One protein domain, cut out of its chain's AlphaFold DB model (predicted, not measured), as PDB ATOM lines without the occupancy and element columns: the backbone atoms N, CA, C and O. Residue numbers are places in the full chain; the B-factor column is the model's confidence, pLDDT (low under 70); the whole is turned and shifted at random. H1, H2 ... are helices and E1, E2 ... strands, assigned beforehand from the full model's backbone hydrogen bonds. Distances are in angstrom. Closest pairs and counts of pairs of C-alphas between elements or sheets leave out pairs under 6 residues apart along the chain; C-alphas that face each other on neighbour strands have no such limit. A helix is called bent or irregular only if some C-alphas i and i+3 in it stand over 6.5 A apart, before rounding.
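Overview. This is residues 34 to 220 of the 232 residues of the protein "Alkaline phytoceramidase (APHC), putative" of Phytophthora infestans (strain T30-4) (UniProt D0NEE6). A slab of long, nearly aligned helices is built round H9, its core: H2, H3 and H4 cover one side, H8 packs on another, and H7 packs on H8 in turn. H6 packs on H4 at one edge, while the small strand hairpin E1 and E2 packs on the later part of H9 at the other; residues 95 to 100 stick out. The 187 printed residues include nine named helices, then two strands, in the order H1 to H9, E1, E2; the class is mostly helix and the sheet E1 - E2 is antiparallel. The whole is compact, with a radius of gyration of the C-alphas of 17.9 A and spans of 63 by 42 by 24 A.

Along the chain. Find strand E1 at residues 205 to 209 and E2 at 215 to 219, where C-alpha 219 stands at (-17.997, -28.143, -18.389). Before them, H9 runs from C-alpha 174 at (-31.640, -27.886, 16.215) to residue 200, 39.2 A; it is neither bent nor irregular, but only just: C-alphas 187 and 190 are 6.3 A apart. Go back to C-alpha 34 at (-22.148, -28.379, 18.226) for H1, residues 34 to 38, then H2, 40 to 55, 22.4 A; H3, 60 to 69; H4, 74 to 88, 21.7 A; H5, 90 to 94; and H6, 101 to 123, 32.9 A. H7, 126 to 139, is only just irregular, with C-alphas 136 and 139 6.6 A apart; H8, 142 to 165, 29.6 A, is irregular, with C-alphas 160 and 163 8.0 A apart, and has a kink of 58 degrees near residue 159.

Arrangement. In the hairpin E1 and E2, look for N 206 and O 218, 2.9 A apart and within hydrogen-bond range. The closest C-alphas of H9 and E2 are those of Ile 191 and Thr 216, 6.5 A. H9 is the hub, and H2, H3, H4, H7, H8 and H9 form a bundle, a group of helices side by side. H8 touches H9 at Gly 151 and Trp 178, C-alphas 4.4 A apart, a hairpin at a shallow tilt of 20 degrees, opposite ways. With residues 179 to 191 alone, H9 touches H2, closest at Phe 42 and Gly 183, C-alphas 4.9 A apart. H2 and H3 form a hairpin, their closest C-alphas, Gly 46 and Phe 66, 4.8 A apart. H4 touches H6 at Leu 82 and Leu 109, C-alphas 6.3 A apart; H6 and H9 are apart. Every O i to N i+4 pair is within hydrogen-bond range in H1, H2, H3, H5 and H6, against 10 of 11 in H4, 8 of 10 in H7, 17 of 20 in H8 and 21 of 23 in H9.

Size, cuts and confidence. The C-alphas farthest apart, of Pro 97 and Pro 169, are 65.3 A apart. The printed part has no cut, and no link is long. Look for pLDDT under 70 at residues 72 to 75, 124 to 144 and 211 to 213.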
ATOM      1  N   TRP A  34     -21.579 -27.800  19.440       91.94
ATOM      2  CA  TRP A  34     -22.148 -28.379  18.226       91.94
ATOM      3  C   TRP A  34     -22.510 -27.307  17.203       91.94
ATOM      4  O   TRP A  34     -22.213 -27.486  16.016       91.94
ATOM      5  N   ASN A  35     -23.060 -26.172  17.634       90.25
ATOM      6  CA  ASN A  35     -23.274 -25.011  16.769       90.25
ATOM      7  C   ASN A  35     -21.946 -24.518  16.179       90.25
ATOM      8  O   ASN A  35     -21.852 -24.255  14.980       90.25
ATOM      9  N   THR A  36     -20.883 -24.480  16.982       90.44
ATOM     10  CA  THR A  36     -19.552 -24.060  16.529       90.44
ATOM     11  C   THR A  36     -18.964 -25.043  15.518       90.44
ATOM     12  O   THR A  36     -18.520 -24.641  14.443       90.44
ATOM     13  N   ILE A  37     -18.969 -26.345  15.812       92.38
ATOM     14  CA  ILE A  37     -18.349 -27.349  14.933       92.38
ATOM     15  C   ILE A  37     -19.132 -27.546  13.639       92.38
ATOM     16  O   ILE A  37     -18.524 -27.736  12.586       92.38
ATOM     17  N   SER A  38     -20.463 -27.483  13.680       90.88
ATOM     18  CA  SER A  38     -21.295 -27.628  12.478       90.88
ATOM     19  C   SER A  38     -21.006 -26.551  11.421       90.88
ATOM     20  O   SER A  38     -21.127 -26.832  10.227       90.88
ATOM     21  N   ASN A  39     -20.480 -25.380  11.812       90.25
ATOM     22  CA  ASN A  39     -20.007 -24.362  10.866       90.25
ATOM     23  C   ASN A  39     -18.825 -24.820   9.991       90.25
ATOM     24  O   ASN A  39     -18.629 -24.306   8.888       90.25
ATOM     25  N   SER A  40     -18.066 -25.836  10.416       91.25
ATOM     26  CA  SER A  40     -16.990 -26.414   9.598       91.25
ATOM     27  C   SER A  40     -17.484 -26.907   8.234       91.25
ATOM     28  O   SER A  40     -16.730 -26.851   7.262       91.25
ATOM     29  N   LEU A  41     -18.755 -27.315   8.118       90.38
ATOM     30  CA  LEU A  41     -19.326 -27.739   6.844       90.38
ATOM     31  C   LEU A  41     -19.330 -26.602   5.814       90.38
ATOM     32  O   LEU A  41     -18.947 -26.835   4.668       90.38
ATOM     33  N   PHE A  42     -19.705 -25.379   6.203       89.69
ATOM     34  CA  PHE A  42     -19.667 -24.212   5.313       89.69
ATOM     35  C   PHE A  42     -18.254 -23.961   4.789       89.69
ATOM     36  O   PHE A  42     -18.058 -23.741   3.593       89.69
ATOM     37  N   VAL A  43     -17.258 -24.058   5.672       91.69
ATOM     38  CA  VAL A  43     -15.846 -23.883   5.313       91.69
ATOM     39  C   VAL A  43     -15.400 -24.968   4.334       91.69
ATOM     40  O   VAL A  43     -14.834 -24.658   3.285       91.69
ATOM     41  N   LEU A  44     -15.689 -26.239   4.625       92.38
ATOM     42  CA  LEU A  44     -15.293 -27.368   3.779       92.38
ATOM     43  C   LEU A  44     -15.965 -27.321   2.400       92.38
ATOM     44  O   LEU A  44     -15.291 -27.495   1.382       92.38
ATOM     45  N   LEU A  45     -17.272 -27.052   2.348       90.75
ATOM     46  CA  LEU A  45     -18.016 -26.939   1.092       90.75
ATOM     47  C   LEU A  45     -17.612 -25.696   0.297       90.75
ATOM     48  O   LEU A  45     -17.469 -25.780  -0.926       90.75
ATOM     49  N   GLY A  46     -17.369 -24.573   0.972       91.62
ATOM     50  CA  GLY A  46     -16.833 -23.362   0.363       91.62
ATOM     51  C   GLY A  46     -15.462 -23.608  -0.265       91.62
ATOM     52  O   GLY A  46     -15.264 -23.298  -1.440       91.62
ATOM     53  N   LEU A  47     -14.525 -24.223   0.464       93.75
ATOM     54  CA  LEU A  47     -13.193 -24.572  -0.050       93.75
ATOM     55  C   LEU A  47     -13.271 -25.551  -1.223       93.75
ATOM     56  O   LEU A  47     -12.599 -25.355  -2.238       93.75
ATOM     57  N   TYR A  48     -14.115 -26.578  -1.114       92.19
ATOM     58  CA  TYR A  48     -14.330 -27.542  -2.189       92.19
ATOM     59  C   TYR A  48     -14.894 -26.872  -3.451       92.19
ATOM     60  O   TYR A  48     -14.370 -27.073  -4.552       92.19
ATOM     61  N   GLY A  49     -15.926 -26.039  -3.300       91.19
ATOM     62  CA  GLY A  49     -16.523 -25.270  -4.391       91.19
ATOM     63  C   GLY A  49     -15.540 -24.289  -5.026       91.19
ATOM     64  O   GLY A  49     -15.422 -24.247  -6.253       91.19
ATOM     65  N   LEU A  50     -14.755 -23.581  -4.209       93.69
ATOM     66  CA  LEU A  50     -13.708 -22.668  -4.665       93.69
ATOM     67  C   LEU A  50     -12.641 -23.403  -5.482       93.69
ATOM     68  O   LEU A  50     -12.358 -23.009  -6.614       93.69
ATOM     69  N   TYR A  51     -12.092 -24.496  -4.944       93.50
ATOM     70  CA  TYR A  51     -11.105 -25.331  -5.633       93.50
ATOM     71  C   TYR A  51     -11.621 -25.784  -7.003       93.50
ATOM     72  O   TYR A  51     -10.931 -25.658  -8.019       93.50
ATOM     73  N   ARG A  52     -12.860 -26.281  -7.046       90.69
ATOM     74  CA  ARG A  52     -13.516 -26.741  -8.274       90.69
ATOM     75  C   ARG A  52     -13.732 -25.602  -9.267       90.69
ATOM     76  O   ARG A  52     -13.440 -25.781 -10.449       90.69
ATOM     77  N   SER A  53     -14.204 -24.451  -8.798       91.62
ATOM     78  CA  SER A  53     -14.429 -23.260  -9.616       91.62
ATOM     79  C   SER A  53     -13.135 -22.785 -10.283       91.62
ATOM     80  O   SER A  53     -13.115 -22.579 -11.498       91.62
ATOM     81  N   ILE A  54     -12.040 -22.714  -9.518       92.56
ATOM     82  CA  ILE A  54     -10.717 -22.328 -10.027       92.56
ATOM     83  C   ILE A  54     -10.220 -23.359 -11.044       92.56
ATOM     84  O   ILE A  54      -9.821 -22.997 -12.149       92.56
ATOM     85  N   LYS A  55     -10.290 -24.653 -10.707       90.69
ATOM     86  CA  LYS A  55      -9.821 -25.745 -11.576       90.69
ATOM     87  C   LYS A  55     -10.546 -25.793 -12.923       90.69
ATOM     88  O   LYS A  55      -9.952 -26.189 -13.920       90.69
ATOM     89  N   MET A  56     -11.821 -25.413 -12.954       88.38
ATOM     90  CA  MET A  56     -12.632 -25.376 -14.174       88.38
ATOM     91  C   MET A  56     -12.536 -24.043 -14.934       88.38
ATOM     92  O   MET A  56     -13.155 -23.908 -15.986       88.38
ATOM     93  N   GLY A  57     -11.768 -23.070 -14.433       89.31
ATOM     94  CA  GLY A  57     -11.573 -21.782 -15.100       89.31
ATOM     95  C   GLY A  57     -12.819 -20.893 -15.102       89.31
ATOM     96  O   GLY A  57     -13.046 -20.160 -16.064       89.31
ATOM     97  N   PHE A  58     -13.649 -20.973 -14.058       90.56
ATOM     98  CA  PHE A  58     -14.793 -20.074 -13.908       90.56
ATOM     99  C   PHE A  58     -14.352 -18.636 -13.595       90.56
ATOM    100  O   PHE A  58     -13.258 -18.374 -13.098       90.56
ATOM    101  N   GLU A  59     -15.237 -17.684 -13.895       90.31
ATOM    102  CA  GLU A  59     -14.994 -16.257 -13.684       90.31
ATOM    103  C   GLU A  59     -14.770 -15.936 -12.184       90.31
ATOM    104  O   GLU A  59     -15.449 -16.517 -11.330       90.31
ATOM    105  N   PRO A  60     -13.905 -14.961 -11.826       89.69
ATOM    106  CA  PRO A  60     -13.581 -14.636 -10.428       89.69
ATOM    107  C   PRO A  60     -14.781 -14.327  -9.523       89.69
ATOM    108  O   PRO A  60     -14.736 -14.579  -8.320       89.69
ATOM    109  N   ARG A  61     -15.890 -13.840 -10.094       88.50
ATOM    110  CA  ARG A  61     -17.155 -13.616  -9.375       88.50
ATOM    111  C   ARG A  61     -17.733 -14.880  -8.732       88.50
ATOM    112  O   ARG A  61     -18.431 -14.778  -7.729       88.50
ATOM    113  N   PHE A  62     -17.446 -16.066  -9.265       90.12
ATOM    114  CA  PHE A  62     -17.849 -17.329  -8.640       90.12
ATOM    115  C   PHE A  62     -16.923 -17.716  -7.482       90.12
ATOM    116  O   PHE A  62     -17.392 -18.263  -6.489       90.12
ATOM    117  N   HIS A  63     -15.636 -17.361  -7.548       92.56
ATOM    118  CA  HIS A  63     -14.693 -17.563  -6.440       92.56
ATOM    119  C   HIS A  63     -15.100 -16.753  -5.212       92.56
ATOM    120  O   HIS A  63     -15.147 -17.290  -4.109       92.56
ATOM    121  N   LEU A  64     -15.472 -15.486  -5.421       89.50
ATOM    122  CA  LEU A  64     -15.961 -14.614  -4.352       89.50
ATOM    123  C   LEU A  64     -17.224 -15.165  -3.680       89.50
ATOM    124  O   LEU A  64     -17.344 -15.076  -2.464       89.50
ATOM    125  N   GLN A  65     -18.127 -15.791  -4.439       89.38
ATOM    126  CA  GLN A  65     -19.313 -16.432  -3.869       89.38
ATOM    127  C   GLN A  65     -18.949 -17.615  -2.963       89.38
ATOM    128  O   GLN A  65     -19.457 -17.699  -1.851       89.38
ATOM    129  N   PHE A  66     -18.031 -18.492  -3.382       91.25
ATOM    130  CA  PHE A  66     -17.586 -19.603  -2.529       91.25
ATOM    131  C   PHE A  66     -16.799 -19.142  -1.300       91.25
ATOM    132  O   PHE A  66     -16.896 -19.777  -0.258       91.25
ATOM    133  N   ILE A  67     -16.066 -18.028  -1.392       90.56
ATOM    134  CA  ILE A  67     -15.456 -17.377  -0.223       90.56
ATOM    135  C   ILE A  67     -16.543 -16.834   0.715       90.56
ATOM    136  O   ILE A  67     -16.434 -16.992   1.927       90.56
ATOM    137  N   GLY A  68     -17.610 -16.246   0.167       87.06
ATOM    138  CA  GLY A  68     -18.768 -15.787   0.936       87.06
ATOM    139  C   GLY A  68     -19.467 -16.914   1.701       87.06
ATOM    140  O   GLY A  68     -19.809 -16.727   2.863       87.06
ATOM    141  N   VAL A  69     -19.594 -18.106   1.103       87.19
ATOM    142  CA  VAL A  69     -20.150 -19.300   1.776       87.19
ATOM    143  C   VAL A  69     -19.376 -19.650   3.055       87.19
ATOM    144  O   VAL A  69     -19.983 -20.082   4.027       87.19
ATOM    145  N   MET A  70     -18.059 -19.419   3.102       88.81
ATOM    146  CA  MET A  70     -17.230 -19.740   4.276       88.81
ATOM    147  C   MET A  70     -17.451 -18.792   5.460       88.81
ATOM    148  O   MET A  70     -17.051 -19.120   6.573       88.81
ATOM    149  N   GLN A  71     -18.043 -17.614   5.240       80.38
ATOM    150  CA  GLN A  71     -18.168 -16.579   6.272       80.38
ATOM    151  C   GLN A  71     -19.279 -16.873   7.294       80.38
ATOM    152  O   GLN A  71     -19.356 -16.159   8.285       80.38
ATOM    153  N   CYS A  72     -20.075 -17.937   7.095       69.44
ATOM    154  CA  CYS A  72     -21.044 -18.476   8.066       69.44
ATOM    155  C   CYS A  72     -22.022 -17.434   8.653       69.44
ATOM    156  O   CYS A  72     -22.503 -17.603   9.768       69.44
ATOM    157  N   ASP A  73     -22.304 -16.351   7.922       64.69
ATOM    158  CA  ASP A  73     -23.048 -15.192   8.427       64.69
ATOM    159  C   ASP A  73     -24.139 -14.742   7.436       64.69
ATOM    160  O   ASP A  73     -24.115 -15.062   6.240       64.69
ATOM    161  N   GLU A  74     -25.110 -13.982   7.936       64.56
ATOM    162  CA  GLU A  74     -26.281 -13.505   7.201       64.56
ATOM    163  C   GLU A  74     -25.930 -12.460   6.132       64.56
ATOM    164  O   GLU A  74     -26.494 -12.450   5.035       64.56
ATOM    165  N   THR A  75     -24.936 -11.615   6.406       68.62
ATOM    166  CA  THR A  75     -24.509 -10.544   5.492       68.62
ATOM    167  C   THR A  75     -23.967 -11.080   4.147       68.62
ATOM    168  O   THR A  75     -24.426 -10.622   3.094       68.62
ATOM    169  N   PRO A  76     -23.057 -12.079   4.107       72.75
ATOM    170  CA  PRO A  76     -22.602 -12.740   2.872       72.75
ATOM    171  C   PRO A  76     -23.715 -13.292   1.969       72.75
ATOM    172  O   PRO A  76     -23.569 -13.327   0.740       72.75
ATOM    173  N   MET A  77     -24.841 -13.716   2.547       72.00
ATOM    174  CA  MET A  77     -25.970 -14.244   1.782       72.00
ATOM    175  C   MET A  77     -26.664 -13.142   0.955       72.00
ATOM    176  O   MET A  77     -27.014 -13.378  -0.204       72.00
ATOM    177  N   VAL A  78     -26.778 -11.913   1.473       74.19
ATOM    178  CA  VAL A  78     -27.309 -10.751   0.723       74.19
ATOM    179  C   VAL A  78     -26.431 -10.437  -0.485       74.19
ATOM    180  O   VAL A  78     -26.924 -10.296  -1.607       74.19
ATOM    181  N   TRP A  79     -25.116 -10.362  -0.266       80.38
ATOM    182  CA  TRP A  79     -24.141 -10.116  -1.330       80.38
ATOM    183  C   TRP A  79     -24.189 -11.203  -2.404       80.38
ATOM    184  O   TRP A  79     -24.062 -10.901  -3.592       80.38
ATOM    185  N   SER A  80     -24.452 -12.448  -2.000       81.31
ATOM    186  CA  SER A  80     -24.657 -13.563  -2.926       81.31
ATOM    187  C   SER A  80     -25.881 -13.334  -3.816       81.31
ATOM    188  O   SER A  80     -25.741 -13.392  -5.033       81.31
ATOM    189  N   ILE A  81     -27.044 -12.963  -3.264       77.81
ATOM    190  CA  ILE A  81     -28.239 -12.656  -4.077       77.81
ATOM    191  C   ILE A  81     -27.986 -11.510  -5.057       77.81
ATOM    192  O   ILE A  81     -28.366 -11.606  -6.223       77.81
ATOM    193  N   LEU A  82     -27.349 -10.425  -4.614       82.81
ATOM    194  CA  LEU A  82     -27.058  -9.289  -5.492       82.81
ATOM    195  C   LEU A  82     -26.143  -9.706  -6.651       82.81
ATOM    196  O   LEU A  82     -26.380  -9.326  -7.800       82.81
ATOM    197  N   ALA A  83     -25.148 -10.554  -6.375       84.12
ATOM    198  CA  ALA A  83     -24.319 -11.159  -7.411       84.12
ATOM    199  C   ALA A  83     -25.129 -12.084  -8.338       84.12
ATOM    200  O   ALA A  83     -24.884 -12.103  -9.546       84.12
ATOM    201  N   TRP A  84     -26.107 -12.825  -7.814       84.62
ATOM    202  CA  TRP A  84     -26.971 -13.703  -8.609       84.62
ATOM    203  C   TRP A  84     -27.863 -12.907  -9.555       84.62
ATOM    204  O   TRP A  84     -27.910 -13.229 -10.738       84.62
ATOM    205  N   ILE A  85     -28.490 -11.830  -9.071       81.56
ATOM    206  CA  ILE A  85     -29.268 -10.893  -9.894       81.56
ATOM    207  C   ILE A  85     -28.392 -10.368 -11.035       81.56
ATOM    208  O   ILE A  85     -28.791 -10.431 -12.197       81.56
ATOM    209  N   TYR A  86     -27.171  -9.924 -10.728       85.75
ATOM    210  CA  TYR A  86     -26.237  -9.453 -11.749       85.75
ATOM    211  C   TYR A  86     -25.915 -10.520 -12.811       85.75
ATOM    212  O   TYR A  86     -25.868 -10.214 -13.999       85.75
ATOM    213  N   ILE A  87     -25.713 -11.779 -12.409       84.75
ATOM    214  CA  ILE A  87     -25.409 -12.878 -13.339       84.75
ATOM    215  C   ILE A  87     -26.634 -13.258 -14.183       84.75
ATOM    216  O   ILE A  87     -26.486 -13.444 -15.391       84.75
ATOM    217  N   VAL A  88     -27.829 -13.365 -13.587       82.81
ATOM    218  CA  VAL A  88     -29.067 -13.698 -14.319       82.81
ATOM    219  C   VAL A  88     -29.319 -12.678 -15.424       82.81
ATOM    220  O   VAL A  88     -29.529 -13.078 -16.564       82.81
ATOM    221  N   TYR A  89     -29.215 -11.386 -15.104       82.06
ATOM    222  CA  TYR A  89     -29.501 -10.296 -16.039       82.06
ATOM    223  C   TYR A  89     -28.298  -9.863 -16.892       82.06
ATOM    224  O   TYR A  89     -28.340  -8.819 -17.543       82.06
ATOM    225  N   ASN A  90     -27.197 -10.623 -16.895       85.00
ATOM    226  CA  ASN A  90     -25.969 -10.227 -17.589       85.00
ATOM    227  C   ASN A  90     -26.205  -9.979 -19.091       85.00
ATOM    228  O   ASN A  90     -25.642  -9.038 -19.645       85.00
ATOM    229  N   ASN A  91     -27.019 -10.809 -19.750       83.88
ATOM    230  CA  ASN A  91     -27.281 -10.694 -21.189       83.88
ATOM    231  C   ASN A  91     -28.123  -9.455 -21.517       83.88
ATOM    232  O   ASN A  91     -27.857  -8.764 -22.496       83.88
ATOM    233  N   GLU A  92     -29.123  -9.162 -20.692       85.56
ATOM    234  CA  GLU A  92     -29.997  -7.999 -20.810       85.56
ATOM    235  C   GLU A  92     -29.210  -6.708 -20.575       85.56
ATOM    236  O   GLU A  92     -29.359  -5.756 -21.336       85.56
ATOM    237  N   ILE A  93     -28.326  -6.692 -19.570       85.44
ATOM    238  CA  ILE A  93     -27.456  -5.546 -19.264       85.44
ATOM    239  C   ILE A  93     -26.497  -5.259 -20.426       85.44
ATOM    240  O   ILE A  93     -26.238  -4.096 -20.738       85.44
ATOM    241  N   GLU A  94     -25.985  -6.299 -21.086       84.06
ATOM    242  CA  GLU A  94     -25.079  -6.166 -22.232       84.06
ATOM    243  C   GLU A  94     -25.772  -5.591 -23.480       84.06
ATOM    244  O   GLU A  94     -25.127  -4.932 -24.292       84.06
ATOM    245  N   GLN A  95     -27.092  -5.764 -23.609       86.19
ATOM    246  CA  GLN A  95     -27.889  -5.201 -24.707       86.19
ATOM    247  C   GLN A  95     -28.258  -3.721 -24.510       86.19
ATOM    248  O   GLN A  95     -28.771  -3.089 -25.437       86.19
ATOM    249  N   ILE A  96     -28.016  -3.145 -23.329       88.06
ATOM    250  CA  ILE A  96     -28.353  -1.748 -23.042       88.06
ATOM    251  C   ILE A  96     -27.452  -0.822 -23.882       88.06
ATOM    252  O   ILE A  96     -26.227  -0.896 -23.768       88.06
ATOM    253  N   PRO A  97     -28.011   0.126 -24.662       88.19
ATOM    254  CA  PRO A  97     -27.246   1.027 -25.530       88.19
ATOM    255  C   PRO A  97     -26.590   2.186 -24.750       88.19
ATOM    256  O   PRO A  97     -26.557   3.327 -25.208       88.19
ATOM    257  N   ILE A  98     -26.080   1.917 -23.546       87.75
ATOM    258  CA  ILE A  98     -25.412   2.887 -22.672       87.75
ATOM    259  C   ILE A  98     -23.967   2.437 -22.476       87.75
ATOM    260  O   ILE A  98     -23.688   1.321 -22.031       87.75
ATOM    261  N   LYS A  99     -23.016   3.332 -22.761       84.75
ATOM    262  CA  LYS A  99     -21.594   3.075 -22.509       84.75
ATOM    263  C   LYS A  99     -21.381   2.814 -21.012       84.75
ATOM    264  O   LYS A  99     -21.797   3.612 -20.181       84.75
ATOM    265  N   ASN A 100     -20.698   1.720 -20.679       86.94
ATOM    266  CA  ASN A 100     -20.431   1.286 -19.302       86.94
ATOM    267  C   ASN A 100     -21.683   0.924 -18.471       86.94
ATOM    268  O   ASN A 100     -21.614   0.980 -17.242       86.94
ATOM    269  N   ALA A 101     -22.797   0.510 -19.096       86.19
ATOM    270  CA  ALA A 101     -24.010   0.057 -18.393       86.19
ATOM    271  C   ALA A 101     -23.717  -0.956 -17.267       86.19
ATOM    272  O   ALA A 101     -24.228  -0.815 -16.159       86.19
ATOM    273  N   ASN A 102     -22.806  -1.907 -17.514       86.12
ATOM    274  CA  ASN A 102     -22.334  -2.869 -16.513       86.12
ATOM    275  C   ASN A 102     -21.827  -2.204 -15.223       86.12
ATOM    276  O   ASN A 102     -22.226  -2.602 -14.134       86.12
ATOM    277  N   ASN A 103     -20.989  -1.168 -15.329       87.75
ATOM    278  CA  ASN A 103     -20.421  -0.500 -14.155       87.75
ATOM    279  C   ASN A 103     -21.497   0.247 -13.362       87.75
ATOM    280  O   ASN A 103     -21.458   0.238 -12.134       87.75
ATOM    281  N   TYR A 104     -22.471   0.855 -14.045       89.00
ATOM    282  CA  TYR A 104     -23.593   1.522 -13.386       89.00
ATOM    283  C   TYR A 104     -24.475   0.533 -12.623       89.00
ATOM    284  O   TYR A 104     -24.830   0.801 -11.477       89.00
ATOM    285  N   VAL A 105     -24.779  -0.627 -13.214       88.12
ATOM    286  CA  VAL A 105     -25.564  -1.672 -12.542       88.12
ATOM    287  C   VAL A 105     -24.801  -2.245 -11.346       88.12
ATOM    288  O   VAL A 105     -25.379  -2.380 -10.270       88.12
ATOM    289  N   ILE A 106     -23.498  -2.517 -11.486       87.88
ATOM    290  CA  ILE A 106     -22.659  -2.979 -10.369       87.88
ATOM    291  C   ILE A 106     -22.636  -1.942  -9.242       87.88
ATOM    292  O   ILE A 106     -22.822  -2.307  -8.081       87.88
ATOM    293  N   ALA A 107     -22.443  -0.659  -9.564       89.81
ATOM    294  CA  ALA A 107     -22.454   0.414  -8.575       89.81
ATOM    295  C   ALA A 107     -23.810   0.483  -7.856       89.81
ATOM    296  O   ALA A 107     -23.848   0.480  -6.629       89.81
ATOM    297  N   PHE A 108     -24.914   0.443  -8.604       90.44
ATOM    298  CA  PHE A 108     -26.270   0.460  -8.059       90.44
ATOM    299  C   PHE A 108     -26.548  -0.715  -7.109       90.44
ATOM    300  O   PHE A 108     -26.983  -0.503  -5.975       90.44
ATOM    301  N   LEU A 109     -26.243  -1.947  -7.531       88.00
ATOM    302  CA  LEU A 109     -26.417  -3.140  -6.697       88.00
ATOM    303  C   LEU A 109     -25.522  -3.094  -5.452       88.00
ATOM    304  O   LEU A 109     -25.967  -3.447  -4.361       88.00
ATOM    305  N   THR A 110     -24.289  -2.600  -5.589       87.12
ATOM    306  CA  THR A 110     -23.364  -2.429  -4.457       87.12
ATOM    307  C   THR A 110     -23.895  -1.409  -3.452       87.12
ATOM    308  O   THR A 110     -23.845  -1.655  -2.249       87.12
ATOM    309  N   THR A 111     -24.454  -0.290  -3.920       89.94
ATOM    310  CA  THR A 111     -25.087   0.710  -3.051       89.94
ATOM    311  C   THR A 111     -26.270   0.114  -2.291       89.94
ATOM    312  O   THR A 111     -26.372   0.324  -1.084       89.94
ATOM    313  N   ILE A 112     -27.121  -0.680  -2.952       86.75
ATOM    314  CA  ILE A 112     -28.224  -1.390  -2.285       86.75
ATOM    315  C   ILE A 112     -27.691  -2.332  -1.198       86.75
ATOM    316  O   ILE A 112     -28.179  -2.291  -0.069       86.75
ATOM    317  N   GLY A 113     -26.675  -3.141  -1.509       83.94
ATOM    318  CA  GLY A 113     -26.063  -4.062  -0.545       83.94
ATOM    319  C   GLY A 113     -25.452  -3.349   0.660       83.94
ATOM    320  O   GLY A 113     -25.645  -3.777   1.800       83.94
ATOM    321  N   ALA A 114     -24.779  -2.220   0.434       86.44
ATOM    322  CA  ALA A 114     -24.210  -1.400   1.499       86.44
ATOM    323  C   ALA A 114     -25.296  -0.794   2.402       86.44
ATOM    324  O   ALA A 114     -25.199  -0.900   3.624       86.44
ATOM    325  N   ILE A 115     -26.358  -0.221   1.819       87.25
ATOM    326  CA  ILE A 115     -27.499   0.316   2.579       87.25
ATOM    327  C   ILE A 115     -28.145  -0.791   3.412       87.25
ATOM    328  O   ILE A 115     -28.369  -0.601   4.608       87.25
ATOM    329  N   PHE A 116     -28.399  -1.955   2.806       82.62
ATOM    330  CA  PHE A 116     -28.959  -3.099   3.518       82.62
ATOM    331  C   PHE A 116     -28.069  -3.509   4.695       82.62
ATOM    332  O   PHE A 116     -28.573  -3.671   5.801       82.62
ATOM    333  N   THR A 117     -26.756  -3.625   4.479       81.38
ATOM    334  CA  THR A 117     -25.793  -4.019   5.522       81.38
ATOM    335  C   THR A 117     -25.828  -3.048   6.702       81.38
ATOM    336  O   THR A 117     -25.892  -3.478   7.851       81.38
ATOM    337  N   VAL A 118     -25.854  -1.737   6.437       84.50
ATOM    338  CA  VAL A 118     -25.929  -0.708   7.488       84.50
ATOM    339  C   VAL A 118     -27.247  -0.797   8.258       84.50
ATOM    340  O   VAL A 118     -27.245  -0.813   9.488       84.50
ATOM    341  N   VAL A 119     -28.378  -0.898   7.556       82.25
ATOM    342  CA  VAL A 119     -29.700  -1.017   8.191       82.25
ATOM    343  C   VAL A 119     -29.791  -2.304   9.013       82.25
ATOM    344  O   VAL A 119     -30.245  -2.270  10.154       82.25
ATOM    345  N   HIS A 120     -29.320  -3.428   8.480       74.75
ATOM    346  CA  HIS A 120     -29.313  -4.703   9.187       74.75
ATOM    347  C   HIS A 120     -28.410  -4.660  10.429       74.75
ATOM    348  O   HIS A 120     -28.824  -5.125  11.489       74.75
ATOM    349  N   ALA A 121     -27.238  -4.025  10.351       77.31
ATOM    350  CA  ALA A 121     -26.358  -3.849  11.506       77.31
ATOM    351  C   ALA A 121     -27.010  -3.021  12.632       77.31
ATOM    352  O   ALA A 121     -26.780  -3.297  13.811       77.31
ATOM    353  N   ILE A 122     -27.839  -2.031  12.278       81.38
ATOM    354  CA  ILE A 122     -28.530  -1.158  13.241       81.38
ATOM    355  C   ILE A 122     -29.756  -1.848  13.847       81.38
ATOM    356  O   ILE A 122     -29.937  -1.823  15.063       81.38
ATOM    357  N   TYR A 123     -30.604  -2.452  13.013       76.44
ATOM    358  CA  TYR A 123     -31.931  -2.915  13.427       76.44
ATOM    359  C   TYR A 123     -32.057  -4.436  13.612       76.44
ATOM    360  O   TYR A 123     -33.058  -4.891  14.158       76.44
ATOM    361  N   ARG A 124     -31.061  -5.222  13.183       68.62
ATOM    362  CA  ARG A 124     -30.950  -6.679  13.401       68.62
ATOM    363  C   ARG A 124     -32.210  -7.469  13.006       68.62
ATOM    364  O   ARG A 124     -32.746  -8.259  13.776       68.62
ATOM    365  N   PHE A 125     -32.686  -7.260  11.775       68.00
ATOM    366  CA  PHE A 125     -33.891  -7.896  11.215       68.00
ATOM    367  C   PHE A 125     -33.641  -9.308  10.635       68.00
ATOM    368  O   PHE A 125     -33.894  -9.552   9.452       68.00
ATOM    369  N   THR A 126     -33.152 -10.244  11.446       61.16
ATOM    370  CA  THR A 126     -32.765 -11.607  11.013       61.16
ATOM    371  C   THR A 126     -33.936 -12.411  10.413       61.16
ATOM    372  O   THR A 126     -33.820 -13.000   9.338       61.16
ATOM    373  N   THR A 127     -35.129 -12.365  11.018       58.81
ATOM    374  CA  THR A 127     -36.295 -13.156  10.564       58.81
ATOM    375  C   THR A 127     -36.847 -12.719   9.199       58.81
ATOM    376  O   THR A 127     -37.195 -13.556   8.366       58.81
ATOM    377  N   VAL A 128     -36.925 -11.409   8.932       64.06
ATOM    378  CA  VAL A 128     -37.451 -10.879   7.654       64.06
ATOM    379  C   VAL A 128     -36.520 -11.242   6.500       64.06
ATOM    380  O   VAL A 128     -36.975 -11.595   5.408       64.06
ATOM    381  N   PHE A 129     -35.216 -11.203   6.763       56.94
ATOM    382  CA  PHE A 129     -34.185 -11.576   5.811       56.94
ATOM    383  C   PHE A 129     -34.308 -13.049   5.378       56.94
ATOM    384  O   PHE A 129     -34.348 -13.333   4.179       56.94
ATOM    385  N   GLN A 130     -34.480 -13.972   6.328       59.62
ATOM    386  CA  GLN A 130     -34.632 -15.404   6.042       59.62
ATOM    387  C   GLN A 130     -35.900 -15.724   5.228       59.62
ATOM    388  O   GLN A 130     -35.854 -16.532   4.295       59.62
ATOM    389  N   VAL A 131     -37.021 -15.052   5.515       61.31
ATOM    390  CA  VAL A 131     -38.280 -15.223   4.761       61.31
ATOM    391  C   VAL A 131     -38.138 -14.722   3.320       61.31
ATOM    392  O   VAL A 131     -38.565 -15.406   2.386       61.31
ATOM    393  N   PHE A 132     -37.499 -13.566   3.113       61.81
ATOM    394  CA  PHE A 132     -37.233 -13.039   1.770       61.81
ATOM    395  C   PHE A 132     -36.333 -13.987   0.957       61.81
ATOM    396  O   PHE A 132     -36.629 -14.286  -0.205       61.81
ATOM    397  N   PHE A 133     -35.294 -14.538   1.594       57.41
ATOM    398  CA  PHE A 133     -34.380 -15.523   1.004       57.41
ATOM    399  C   PHE A 133     -35.108 -16.805   0.566       57.41
ATOM    400  O   PHE A 133     -34.916 -17.291  -0.552       57.41
ATOM    401  N   GLY A 134     -36.005 -17.321   1.416       59.78
ATOM    402  CA  GLY A 134     -36.808 -18.512   1.127       59.78
ATOM    403  C   GLY A 134     -37.809 -18.329  -0.021       59.78
ATOM    404  O   GLY A 134     -38.104 -19.283  -0.743       59.78
ATOM    405  N   VAL A 135     -38.319 -17.112  -0.243       58.28
ATOM    406  CA  VAL A 135     -39.238 -16.819  -1.360       58.28
ATOM    407  C   VAL A 135     -38.491 -16.698  -2.691       58.28
ATOM    408  O   VAL A 135     -38.954 -17.257  -3.689       58.28
ATOM    409  N   LEU A 136     -37.326 -16.041  -2.714       50.81
ATOM    410  CA  LEU A 136     -36.509 -15.892  -3.928       50.81
ATOM    411  C   LEU A 136     -35.931 -17.241  -4.410       50.81
ATOM    412  O   LEU A 136     -35.753 -17.466  -5.607       50.81
ATOM    413  N   ALA A 137     -35.729 -18.178  -3.480       52.94
ATOM    414  CA  ALA A 137     -35.259 -19.540  -3.724       52.94
ATOM    415  C   ALA A 137     -36.188 -20.416  -4.586       52.94
ATOM    416  O   ALA A 137     -35.746 -21.452  -5.079       52.94
ATOM    417  N   ARG A 138     -37.459 -20.030  -4.802       49.81
ATOM    418  CA  ARG A 138     -38.412 -20.813  -5.620       49.81
ATOM    419  C   ARG A 138     -37.966 -20.983  -7.079       49.81
ATOM    420  O   ARG A 138     -38.464 -21.877  -7.754       49.81
ATOM    421  N   ALA A 139     -37.033 -20.152  -7.548       48.03
ATOM    422  CA  ALA A 139     -36.429 -20.247  -8.875       48.03
ATOM    423  C   ALA A 139     -35.235 -21.230  -8.958       48.03
ATOM    424  O   ALA A 139     -34.688 -21.424 -10.042       48.03
ATOM    425  N   VAL A 140     -34.817 -21.845  -7.843       54.91
ATOM    426  CA  VAL A 140     -33.611 -22.689  -7.748       54.91
ATOM    427  C   VAL A 140     -33.987 -24.171  -7.596       54.91
ATOM    428  O   VAL A 140     -35.082 -24.518  -7.155       54.91
ATOM    429  N   ALA A 141     -33.076 -25.063  -7.998       59.22
ATOM    430  CA  ALA A 141     -33.227 -26.519  -8.010       59.22
ATOM    431  C   ALA A 141     -33.943 -27.104  -6.770       59.22
ATOM    432  O   ALA A 141     -33.670 -26.727  -5.633       59.22
ATOM    433  N   ARG A 142     -34.801 -28.115  -6.984       66.69
ATOM    434  CA  ARG A 142     -35.606 -28.812  -5.954       66.69
ATOM    435  C   ARG A 142     -34.819 -29.202  -4.690       66.69
ATOM    436  O   ARG A 142     -35.371 -29.147  -3.593       66.69
ATOM    437  N   SER A 143     -33.545 -29.573  -4.844       65.06
ATOM    438  CA  SER A 143     -32.643 -29.910  -3.733       65.06
ATOM    439  C   SER A 143     -32.381 -28.710  -2.806       65.06
ATOM    440  O   SER A 143     -32.556 -28.832  -1.598       65.06
ATOM    441  N   TYR A 144     -32.099 -27.530  -3.375       69.25
ATOM    442  CA  TYR A 144     -31.860 -26.273  -2.650       69.25
ATOM    443  C   TYR A 144     -33.075 -25.853  -1.815       69.25
ATOM    444  O   TYR A 144     -32.954 -25.485  -0.645       69.25
ATOM    445  N   VAL A 145     -34.269 -25.928  -2.410       71.94
ATOM    446  CA  VAL A 145     -35.521 -25.567  -1.726       71.94
ATOM    447  C   VAL A 145     -35.794 -26.535  -0.578       71.94
ATOM    448  O   VAL A 145     -36.125 -26.105   0.523       71.94
ATOM    449  N   THR A 146     -35.602 -27.835  -0.807       76.56
ATOM    450  CA  THR A 146     -35.854 -28.862   0.212       76.56
ATOM    451  C   THR A 146     -34.911 -28.702   1.406       76.56
ATOM    452  O   THR A 146     -35.384 -28.653   2.539       76.56
ATOM    453  N   SER A 147     -33.599 -28.548   1.177       76.56
ATOM    454  CA  SER A 147     -32.636 -28.333   2.265       76.56
ATOM    455  C   SER A 147     -32.908 -27.029   3.019       76.56
ATOM    456  O   SER A 147     -32.889 -27.024   4.244       76.56
ATOM    457  N   SER A 148     -33.247 -25.946   2.314       78.75
ATOM    458  CA  SER A 148     -33.560 -24.656   2.952       78.75
ATOM    459  C   SER A 148     -34.797 -24.731   3.849       78.75
ATOM    460  O   SER A 148     -34.788 -24.189   4.949       78.75
ATOM    461  N   LEU A 149     -35.858 -25.417   3.408       81.44
ATOM    462  CA  LEU A 149     -37.085 -25.574   4.197       81.44
ATOM    463  C   LEU A 149     -36.867 -26.440   5.440       81.44
ATOM    464  O   LEU A 149     -37.354 -26.090   6.514       81.44
ATOM    465  N   ILE A 150     -36.127 -27.545   5.305       83.88
ATOM    466  CA  ILE A 150     -35.788 -28.411   6.442       83.88
ATOM    467  C   ILE A 150     -34.945 -27.634   7.449       83.88
ATOM    468  O   ILE A 150     -35.252 -27.642   8.639       83.88
ATOM    469  N   GLY A 151     -33.929 -26.914   6.968       82.50
ATOM    470  CA  GLY A 151     -33.156 -26.017   7.809       82.50
ATOM    471  C   GLY A 151     -34.067 -25.037   8.550       82.50
ATOM    472  O   GLY A 151     -33.991 -24.941   9.773       82.50
ATOM    473  N   PHE A 152     -34.937 -24.327   7.832       83.25
ATOM    474  CA  PHE A 152     -35.763 -23.277   8.429       83.25
ATOM    475  C   PHE A 152     -36.678 -23.831   9.527       83.25
ATOM    476  O   PHE A 152     -36.881 -23.177  10.546       83.25
ATOM    477  N   ALA A 153     -37.172 -25.062   9.367       85.56
ATOM    478  CA  ALA A 153     -37.931 -25.746  10.406       85.56
ATOM    479  C   ALA A 153     -37.095 -26.000  11.676       85.56
ATOM    480  O   ALA A 153     -37.582 -25.745  12.778       85.56
ATOM    481  N   PHE A 154     -35.842 -26.446  11.538       85.56
ATOM    482  CA  PHE A 154     -34.934 -26.626  12.678       85.56
ATOM    483  C   PHE A 154     -34.587 -25.302  13.363       85.56
ATOM    484  O   PHE A 154     -34.577 -25.238  14.590       85.56
ATOM    485  N   TRP A 155     -34.367 -24.240  12.587       84.56
ATOM    486  CA  TRP A 155     -34.140 -22.899  13.121       84.56
ATOM    487  C   TRP A 155     -35.355 -22.386  13.906       84.56
ATOM    488  O   TRP A 155     -35.211 -21.900  15.025       84.56
ATOM    489  N   LEU A 156     -36.565 -22.552  13.358       85.38
ATOM    490  CA  LEU A 156     -37.811 -22.129  14.001       85.38
ATOM    491  C   LEU A 156     -38.075 -22.907  15.297       85.38
ATOM    492  O   LEU A 156     -38.544 -22.334  16.283       85.38
ATOM    493  N   MET A 157     -37.761 -24.205  15.288       83.69
ATOM    494  CA  MET A 157     -37.812 -25.057  16.472       83.69
ATOM    495  C   MET A 157     -36.902 -24.510  17.575       83.69
ATOM    496  O   MET A 157     -37.365 -24.321  18.699       83.69
ATOM    497  N   ASP A 158     -35.646 -24.211  17.246       81.81
ATOM    498  CA  ASP A 158     -34.675 -23.680  18.204       81.81
ATOM    499  C   ASP A 158     -35.102 -22.296  18.723       81.81
ATOM    500  O   ASP A 158     -35.108 -22.044  19.923       81.81
ATOM    501  N   TYR A 159     -35.583 -21.419  17.839       83.38
ATOM    502  CA  TYR A 159     -35.958 -20.056  18.210       83.38
ATOM    503  C   TYR A 159     -37.213 -19.979  19.101       83.38
ATOM    504  O   TYR A 159     -37.233 -19.237  20.083       83.38
ATOM    505  N   HIS A 160     -38.277 -20.733  18.793       86.81
ATOM    506  CA  HIS A 160     -39.552 -20.622  19.523       86.81
ATOM    507  C   HIS A 160     -39.759 -21.679  20.609       86.81
ATOM    508  O   HIS A 160     -40.407 -21.401  21.622       86.81
ATOM    509  N   TYR A 161     -39.227 -22.886  20.426       84.38
ATOM    510  CA  TYR A 161     -39.523 -24.030  21.295       84.38
ATOM    511  C   TYR A 161     -38.366 -24.387  22.225       84.38
ATOM    512  O   TYR A 161     -38.384 -25.436  22.864       84.38
ATOM    513  N   CYS A 162     -37.399 -23.483  22.374       83.62
ATOM    514  CA  CYS A 162     -36.188 -23.722  23.145       83.62
ATOM    515  C   CYS A 162     -36.412 -24.210  24.577       83.62
ATOM    516  O   CYS A 162     -35.722 -25.104  25.063       83.62
ATOM    517  N   HIS A 163     -37.415 -23.637  25.242       82.06
ATOM    518  CA  HIS A 163     -37.798 -23.995  26.603       82.06
ATOM    519  C   HIS A 163     -38.225 -25.465  26.724       82.06
ATOM    520  O   HIS A 163     -37.908 -26.098  27.718       82.06
ATOM    521  N   ILE A 164     -38.869 -26.020  25.694       83.12
ATOM    522  CA  ILE A 164     -39.282 -27.430  25.645       83.12
ATOM    523  C   ILE A 164     -38.099 -28.312  25.248       83.12
ATOM    524  O   ILE A 164     -37.856 -29.355  25.846       83.12
ATOM    525  N   VAL A 165     -37.344 -27.886  24.234       82.06
ATOM    526  CA  VAL A 165     -36.246 -28.668  23.649       82.06
ATOM    527  C   VAL A 165     -35.122 -28.913  24.662       82.06
ATOM    528  O   VAL A 165     -34.541 -29.997  24.673       82.06
ATOM    529  N   ARG A 166     -34.856 -27.953  25.557       80.94
ATOM    530  CA  ARG A 166     -33.869 -28.092  26.642       80.94
ATOM    531  C   ARG A 166     -34.289 -29.059  27.754       80.94
ATOM    532  O   ARG A 166     -33.422 -29.548  28.466       80.94
ATOM    533  N   GLU A 167     -35.585 -29.317  27.919       81.38
ATOM    534  CA  GLU A 167     -36.103 -30.244  28.936       81.38
ATOM    535  C   GLU A 167     -36.134 -31.701  28.450       81.38
ATOM    536  O   GLU A 167     -36.382 -32.620  29.233       81.38
ATOM    537  N   LEU A 168     -35.865 -31.933  27.162       82.69
ATOM    538  CA  LEU A 168     -35.737 -33.279  26.619       82.69
ATOM    539  C   LEU A 168     -34.493 -33.980  27.191       82.69
ATOM    540  O   LEU A 168     -33.464 -33.341  27.409       82.69
ATOM    541  N   PRO A 169     -34.534 -35.315  27.370       79.88
ATOM    542  CA  PRO A 169     -33.401 -36.078  27.901       79.88
ATOM    543  C   PRO A 169     -32.148 -36.000  27.017       79.88
ATOM    544  O   PRO A 169     -31.045 -36.257  27.489       79.88
ATOM    545  N   ILE A 170     -32.318 -35.674  25.733       80.38
ATOM    546  CA  ILE A 170     -31.242 -35.438  24.774       80.38
ATOM    547  C   ILE A 170     -31.637 -34.209  23.957       80.38
ATOM    548  O   ILE A 170     -32.682 -34.219  23.301       80.38
ATOM    549  N   ASN A 171     -30.803 -33.167  23.979       81.81
ATOM    550  CA  ASN A 171     -31.002 -31.995  23.134       81.81
ATOM    551  C   ASN A 171     -30.718 -32.378  21.663       81.81
ATOM    552  O   ASN A 171     -29.610 -32.824  21.360       81.81
ATOM    553  N   PRO A 172     -31.683 -32.219  20.736       82.88
ATOM    554  CA  PRO A 172     -31.512 -32.548  19.323       82.88
ATOM    555  C   PRO A 172     -30.532 -31.629  18.577       82.88
ATOM    556  O   PRO A 172     -30.221 -31.925  17.423       82.88
ATOM    557  N   GLN A 173     -30.054 -30.542  19.197       87.31
ATOM    558  CA  GLN A 173     -29.138 -29.558  18.606       87.31
ATOM    559  C   GLN A 173     -29.699 -28.968  17.302       87.31
ATOM    560  O   GLN A 173     -29.095 -29.057  16.231       87.31
ATOM    561  N   GLY A 174     -30.906 -28.393  17.379       85.12
ATOM    562  CA  GLY A 174     -31.640 -27.886  16.215       85.12
ATOM    563  C   GLY A 174     -30.836 -26.874  15.401       85.12
ATOM    564  O   GLY A 174     -30.770 -26.973  14.174       85.12
ATOM    565  N   HIS A 175     -30.148 -25.957  16.075       88.69
ATOM    566  CA  HIS A 175     -29.324 -24.956  15.405       88.69
ATOM    567  C   HIS A 175     -28.097 -25.550  14.676       88.69
ATOM    568  O   HIS A 175     -27.758 -25.123  13.571       88.69
ATOM    569  N   ALA A 176     -27.500 -26.628  15.193       89.06
ATOM    570  CA  ALA A 176     -26.443 -27.348  14.484       89.06
ATOM    571  C   ALA A 176     -26.964 -28.028  13.201       89.06
ATOM    572  O   ALA A 176     -26.300 -28.000  12.162       89.06
ATOM    573  N   TRP A 177     -28.178 -28.590  13.220       88.50
ATOM    574  CA  TRP A 177     -28.812 -29.126  12.007       88.50
ATOM    575  C   TRP A 177     -29.153 -28.036  10.995       88.50
ATOM    576  O   TRP A 177     -28.963 -28.242   9.793       88.50
ATOM    577  N   TRP A 178     -29.593 -26.866  11.461       88.62
ATOM    578  CA  TRP A 178     -29.751 -25.687  10.611       88.62
ATOM    579  C   TRP A 178     -28.463 -25.383   9.841       88.62
ATOM    580  O   TRP A 178     -28.518 -25.286   8.613       88.62
ATOM    581  N   HIS A 179     -27.304 -25.347  10.508       88.12
ATOM    582  CA  HIS A 179     -26.013 -25.162   9.835       88.12
ATOM    583  C   HIS A 179     -25.743 -26.222   8.764       88.12
ATOM    584  O   HIS A 179     -25.315 -25.880   7.663       88.12
ATOM    585  N   MET A 180     -26.039 -27.496   9.034       88.69
ATOM    586  CA  MET A 180     -25.823 -28.572   8.060       88.69
ATOM    587  C   MET A 180     -26.648 -28.360   6.783       88.69
ATOM    588  O   MET A 180     -26.122 -28.396   5.666       88.69
ATOM    589  N   PHE A 181     -27.948 -28.101   6.935       86.38
ATOM    590  CA  PHE A 181     -28.847 -27.923   5.796       86.38
ATOM    591  C   PHE A 181     -28.607 -26.607   5.054       86.38
ATOM    592  O   PHE A 181     -28.666 -26.577   3.819       86.38
ATOM    593  N   MET A 182     -28.283 -25.536   5.778       83.69
ATOM    594  CA  MET A 182     -27.947 -24.250   5.174       83.69
ATOM    595  C   MET A 182     -26.581 -24.263   4.498       83.69
ATOM    596  O   MET A 182     -26.447 -23.677   3.428       83.69
ATOM    597  N   GLY A 183     -25.599 -24.991   5.028       85.25
ATOM    598  CA  GLY A 183     -24.315 -25.230   4.365       85.25
ATOM    599  C   GLY A 183     -24.485 -25.917   3.015       85.25
ATOM    600  O   GLY A 183     -23.945 -25.468   2.002       85.25
ATOM    601  N   ILE A 184     -25.316 -26.962   2.960       84.56
ATOM    602  CA  ILE A 184     -25.644 -27.642   1.699       84.56
ATOM    603  C   ILE A 184     -26.402 -26.702   0.755       84.56
ATOM    604  O   ILE A 184     -26.094 -26.651  -0.436       84.56
ATOM    605  N   SER A 185     -27.383 -25.956   1.265       80.88
ATOM    606  CA  SER A 185     -28.165 -25.015   0.459       80.88
ATOM    607  C   SER A 185     -27.272 -23.941  -0.174       80.88
ATOM    608  O   SER A 185     -27.193 -23.816  -1.398       80.88
ATOM    609  N   THR A 186     -26.503 -23.232   0.650       82.19
ATOM    610  CA  THR A 186     -25.604 -22.153   0.221       82.19
ATOM    611  C   THR A 186     -24.499 -22.631  -0.718       82.19
ATOM    612  O   THR A 186     -24.102 -21.869  -1.594       82.19
ATOM    613  N   TYR A 187     -24.062 -23.893  -0.638       85.69
ATOM    614  CA  TYR A 187     -23.163 -24.487  -1.633       85.69
ATOM    615  C   TYR A 187     -23.807 -24.621  -3.027       85.69
ATOM    616  O   TYR A 187     -23.164 -24.348  -4.043       85.69
ATOM    617  N   HIS A 188     -25.078 -25.025  -3.097       83.12
ATOM    618  CA  HIS A 188     -25.772 -25.239  -4.372       83.12
ATOM    619  C   HIS A 188     -26.110 -23.929  -5.097       83.12
ATOM    620  O   HIS A 188     -26.211 -23.933  -6.325       83.12
ATOM    621  N   GLY A 189     -26.248 -22.811  -4.379       82.38
ATOM    622  CA  GLY A 189     -26.531 -21.498  -4.970       82.38
ATOM    623  C   GLY A 189     -25.499 -21.068  -6.029       82.38
ATOM    624  O   GLY A 189     -25.851 -20.934  -7.202       82.38
ATOM    625  N   PRO A 190     -24.205 -20.927  -5.682       87.12
ATOM    626  CA  PRO A 190     -23.154 -20.595  -6.643       87.12
ATOM    627  C   PRO A 190     -23.020 -21.614  -7.782       87.12
ATOM    628  O   PRO A 190     -22.784 -21.218  -8.921       87.12
ATOM    629  N   ILE A 191     -23.219 -22.913  -7.516       86.12
ATOM    630  CA  ILE A 191     -23.213 -23.966  -8.551       86.12
ATOM    631  C   ILE A 191     -24.340 -23.748  -9.569       86.12
ATOM    632  O   ILE A 191     -24.109 -23.827 -10.777       86.12
ATOM    633  N   PHE A 192     -25.550 -23.432  -9.104       84.19
ATOM    634  CA  PHE A 192     -26.676 -23.097  -9.975       84.19
ATOM    635  C   PHE A 192     -26.374 -21.856 -10.819       84.19
ATOM    636  O   PHE A 192     -26.606 -21.847 -12.027       84.19
ATOM    637  N   MET A 193     -25.768 -20.835 -10.220       85.38
ATOM    638  CA  MET A 193     -25.390 -19.628 -10.952       85.38
ATOM    639  C   MET A 193     -24.296 -19.868 -11.988       85.38
ATOM    640  O   MET A 193     -24.329 -19.271 -13.067       85.38
ATOM    641  N   GLN A 194     -23.347 -20.760 -11.702       87.50
ATOM    642  CA  GLN A 194     -22.392 -21.208 -12.706       87.50
ATOM    643  C   GLN A 194     -23.107 -21.936 -13.852       87.50
ATOM    644  O   GLN A 194     -22.787 -21.679 -15.009       87.50
ATOM    645  N   TYR A 195     -24.093 -22.793 -13.566       84.25
ATOM    646  CA  TYR A 195     -24.888 -23.465 -14.598       84.25
ATOM    647  C   TYR A 195     -25.604 -22.455 -15.507       84.25
ATOM    648  O   TYR A 195     -25.404 -22.490 -16.722       84.25
ATOM    649  N   VAL A 196     -26.347 -21.506 -14.923       82.50
ATOM    650  CA  VAL A 196     -27.056 -20.445 -15.663       82.50
ATOM    651  C   VAL A 196     -26.085 -19.660 -16.544       82.50
ATOM    652  O   VAL A 196     -26.334 -19.455 -17.731       82.50
ATOM    653  N   ARG A 197     -24.927 -19.270 -16.001       86.38
ATOM    654  CA  ARG A 197     -23.913 -18.540 -16.768       86.38
ATOM    655  C   ARG A 197     -23.383 -19.345 -17.953       86.38
ATOM    656  O   ARG A 197     -23.143 -18.795 -19.024       86.38
ATOM    657  N   MET A 198     -23.184 -20.641 -17.781       86.50
ATOM    658  CA  MET A 198     -22.689 -21.499 -18.855       86.50
ATOM    659  C   MET A 198     -23.740 -21.727 -19.943       86.50
ATOM    660  O   MET A 198     -23.379 -21.782 -21.121       86.50
ATOM    661  N   GLU A 199     -25.019 -21.771 -19.569       82.44
ATOM    662  CA  GLU A 199     -26.143 -21.786 -20.505       82.44
ATOM    663  C   GLU A 199     -26.217 -20.482 -21.318       82.44
ATOM    664  O   GLU A 199     -26.283 -20.531 -22.548       82.44
ATOM    665  N   GLN A 200     -26.075 -19.319 -20.665       83.81
ATOM    666  CA  GLN A 200     -25.971 -18.016 -21.342       83.81
ATOM    667  C   GLN A 200     -24.805 -17.981 -22.348       83.81
ATOM    668  O   GLN A 200     -24.943 -17.440 -23.445       83.81
ATOM    669  N   LEU A 201     -23.670 -18.600 -22.003       86.81
ATOM    670  CA  LEU A 201     -22.493 -18.733 -22.871       86.81
ATOM    671  C   LEU A 201     -22.616 -19.855 -23.920       86.81
ATOM    672  O   LEU A 201     -21.660 -20.098 -24.660       86.81
ATOM    673  N   LYS A 202     -23.761 -20.550 -23.995       86.75
ATOM    674  CA  LYS A 202     -24.026 -21.680 -24.906       86.75
ATOM    675  C   LYS A 202     -23.003 -22.816 -24.798       86.75
ATOM    676  O   LYS A 202     -22.720 -23.513 -25.776       86.75
ATOM    677  N   LYS A 203     -22.431 -23.018 -23.611       87.19
ATOM    678  CA  LYS A 203     -21.484 -24.105 -23.336       87.19
ATOM    679  C   LYS A 203     -22.229 -25.331 -22.814       87.19
ATOM    680  O   LYS A 203     -23.187 -25.212 -22.059       87.19
ATOM    681  N   LYS A 204     -21.767 -26.528 -23.191       85.44
ATOM    682  CA  LYS A 204     -22.332 -27.782 -22.677       85.44
ATOM    683  C   LYS A 204     -21.873 -28.027 -21.244       85.44
ATOM    684  O   LYS A 204     -20.678 -27.994 -20.949       85.44
ATOM    685  N   VAL A 205     -22.836 -28.302 -20.374       84.75
ATOM    686  CA  VAL A 205     -22.615 -28.574 -18.954       84.75
ATOM    687  C   VAL A 205     -23.267 -29.898 -18.604       84.75
ATOM    688  O   VAL A 205     -24.378 -30.185 -19.049       84.75
ATOM    689  N   ARG A 206     -22.588 -30.691 -17.781       83.31
ATOM    690  CA  ARG A 206     -23.129 -31.922 -17.212       83.31
ATOM    691  C   ARG A 206     -23.179 -31.810 -15.693       83.31
ATOM    692  O   ARG A 206     -22.214 -31.365 -15.070       83.31
ATOM    693  N   ILE A 207     -24.293 -32.245 -15.109       82.31
ATOM    694  CA  ILE A 207     -24.419 -32.428 -13.661       82.31
ATOM    695  C   ILE A 207     -23.662 -33.702 -13.283       82.31
ATOM    696  O   ILE A 207     -23.830 -34.752 -13.910       82.31
ATOM    697  N   HIS A 208     -22.792 -33.587 -12.290       81.69
ATOM    698  CA  HIS A 208     -21.986 -34.673 -11.771       81.69
ATOM    699  C   HIS A 208     -22.294 -34.860 -10.290       81.69
ATOM    700  O   HIS A 208     -22.036 -33.973  -9.475       81.69
ATOM    701  N   ASP A 209     -22.834 -36.025  -9.952       78.31
ATOM    702  CA  ASP A 209     -23.056 -36.416  -8.568       78.31
ATOM    703  C   ASP A 209     -21.722 -36.830  -7.943       78.31
ATOM    704  O   ASP A 209     -20.976 -37.641  -8.499       78.31
ATOM    705  N   THR A 210     -21.393 -36.243  -6.796       74.12
ATOM    706  CA  THR A 210     -20.204 -36.632  -6.031       74.12
ATOM    707  C   THR A 210     -20.526 -37.772  -5.062       74.12
ATOM    708  O   THR A 210     -21.686 -38.045  -4.762       74.12
ATOM    709  N   CYS A 211     -19.483 -38.409  -4.520       52.62
ATOM    710  CA  CYS A 211     -19.573 -39.519  -3.559       52.62
ATOM    711  C   CYS A 211     -20.436 -39.212  -2.311       52.62
ATOM    712  O   CYS A 211     -20.942 -40.124  -1.670       52.62
ATOM    713  N   ILE A 212     -20.645 -37.932  -1.984       63.88
ATOM    714  CA  ILE A 212     -21.350 -37.474  -0.772       63.88
ATOM    715  C   ILE A 212     -22.808 -37.063  -1.093       63.88
ATOM    716  O   ILE A 212     -23.499 -36.476  -0.271       63.88
ATOM    717  N   GLY A 213     -23.304 -37.330  -2.309       66.06
ATOM    718  CA  GLY A 213     -24.648 -36.903  -2.734       66.06
ATOM    719  C   GLY A 213     -24.768 -35.396  -2.991       66.06
ATOM    720  O   GLY A 213     -25.865 -34.875  -3.172       66.06
ATOM    721  N   ILE A 214     -23.638 -34.686  -3.026       73.94
ATOM    722  CA  ILE A 214     -23.566 -33.261  -3.340       73.94
ATOM    723  C   ILE A 214     -23.368 -33.113  -4.845       73.94
ATOM    724  O   ILE A 214     -22.408 -33.652  -5.411       73.94
ATOM    725  N   GLN A 215     -24.268 -32.389  -5.502       79.25
ATOM    726  CA  GLN A 215     -24.220 -32.210  -6.947       79.25
ATOM    727  C   GLN A 215     -23.270 -31.074  -7.308       79.25
ATOM    728  O   GLN A 215     -23.273 -30.007  -6.698       79.25
ATOM    729  N   THR A 216     -22.458 -31.290  -8.333       82.19
ATOM    730  CA  THR A 216     -21.599 -30.257  -8.908       82.19
ATOM    731  C   THR A 216     -21.756 -30.247 -10.421       82.19
ATOM    732  O   THR A 216     -22.384 -31.133 -11.001       82.19
ATOM    733  N   ILE A 217     -21.187 -29.248 -11.080       83.44
ATOM    734  CA  ILE A 217     -21.206 -29.154 -12.535       83.44
ATOM    735  C   ILE A 217     -19.814 -29.387 -13.108       83.44
ATOM    736  O   ILE A 217     -18.794 -29.125 -12.464       83.44
ATOM    737  N   VAL A 218     -19.783 -29.901 -14.332       85.12
ATOM    738  CA  VAL A 218     -18.572 -30.037 -15.139       85.12
ATOM    739  C   VAL A 218     -18.863 -29.488 -16.526       85.12
ATOM    740  O   VAL A 218     -19.896 -29.791 -17.126       85.12
ATOM    741  N   VAL A 219     -17.945 -28.670 -17.027       83.94
ATOM    742  CA  VAL A 219     -17.997 -28.143 -18.389       83.94
ATOM    743  C   VAL A 219     -17.440 -29.196 -19.333       83.94
ATOM    744  O   VAL A 219     -16.306 -29.645 -19.156       83.94
ATOM    745  N   GLU A 220     -18.213 -29.593 -20.339       81.94
ATOM    746  CA  GLU A 220     -17.685 -30.456 -21.390       81.94
ATOM    747  C   GLU A 220     -16.763 -29.621 -22.282       81.94
ATOM    748  O   GLU A 220     -17.211 -28.733 -23.010       81.94
TER     749      GLU A 220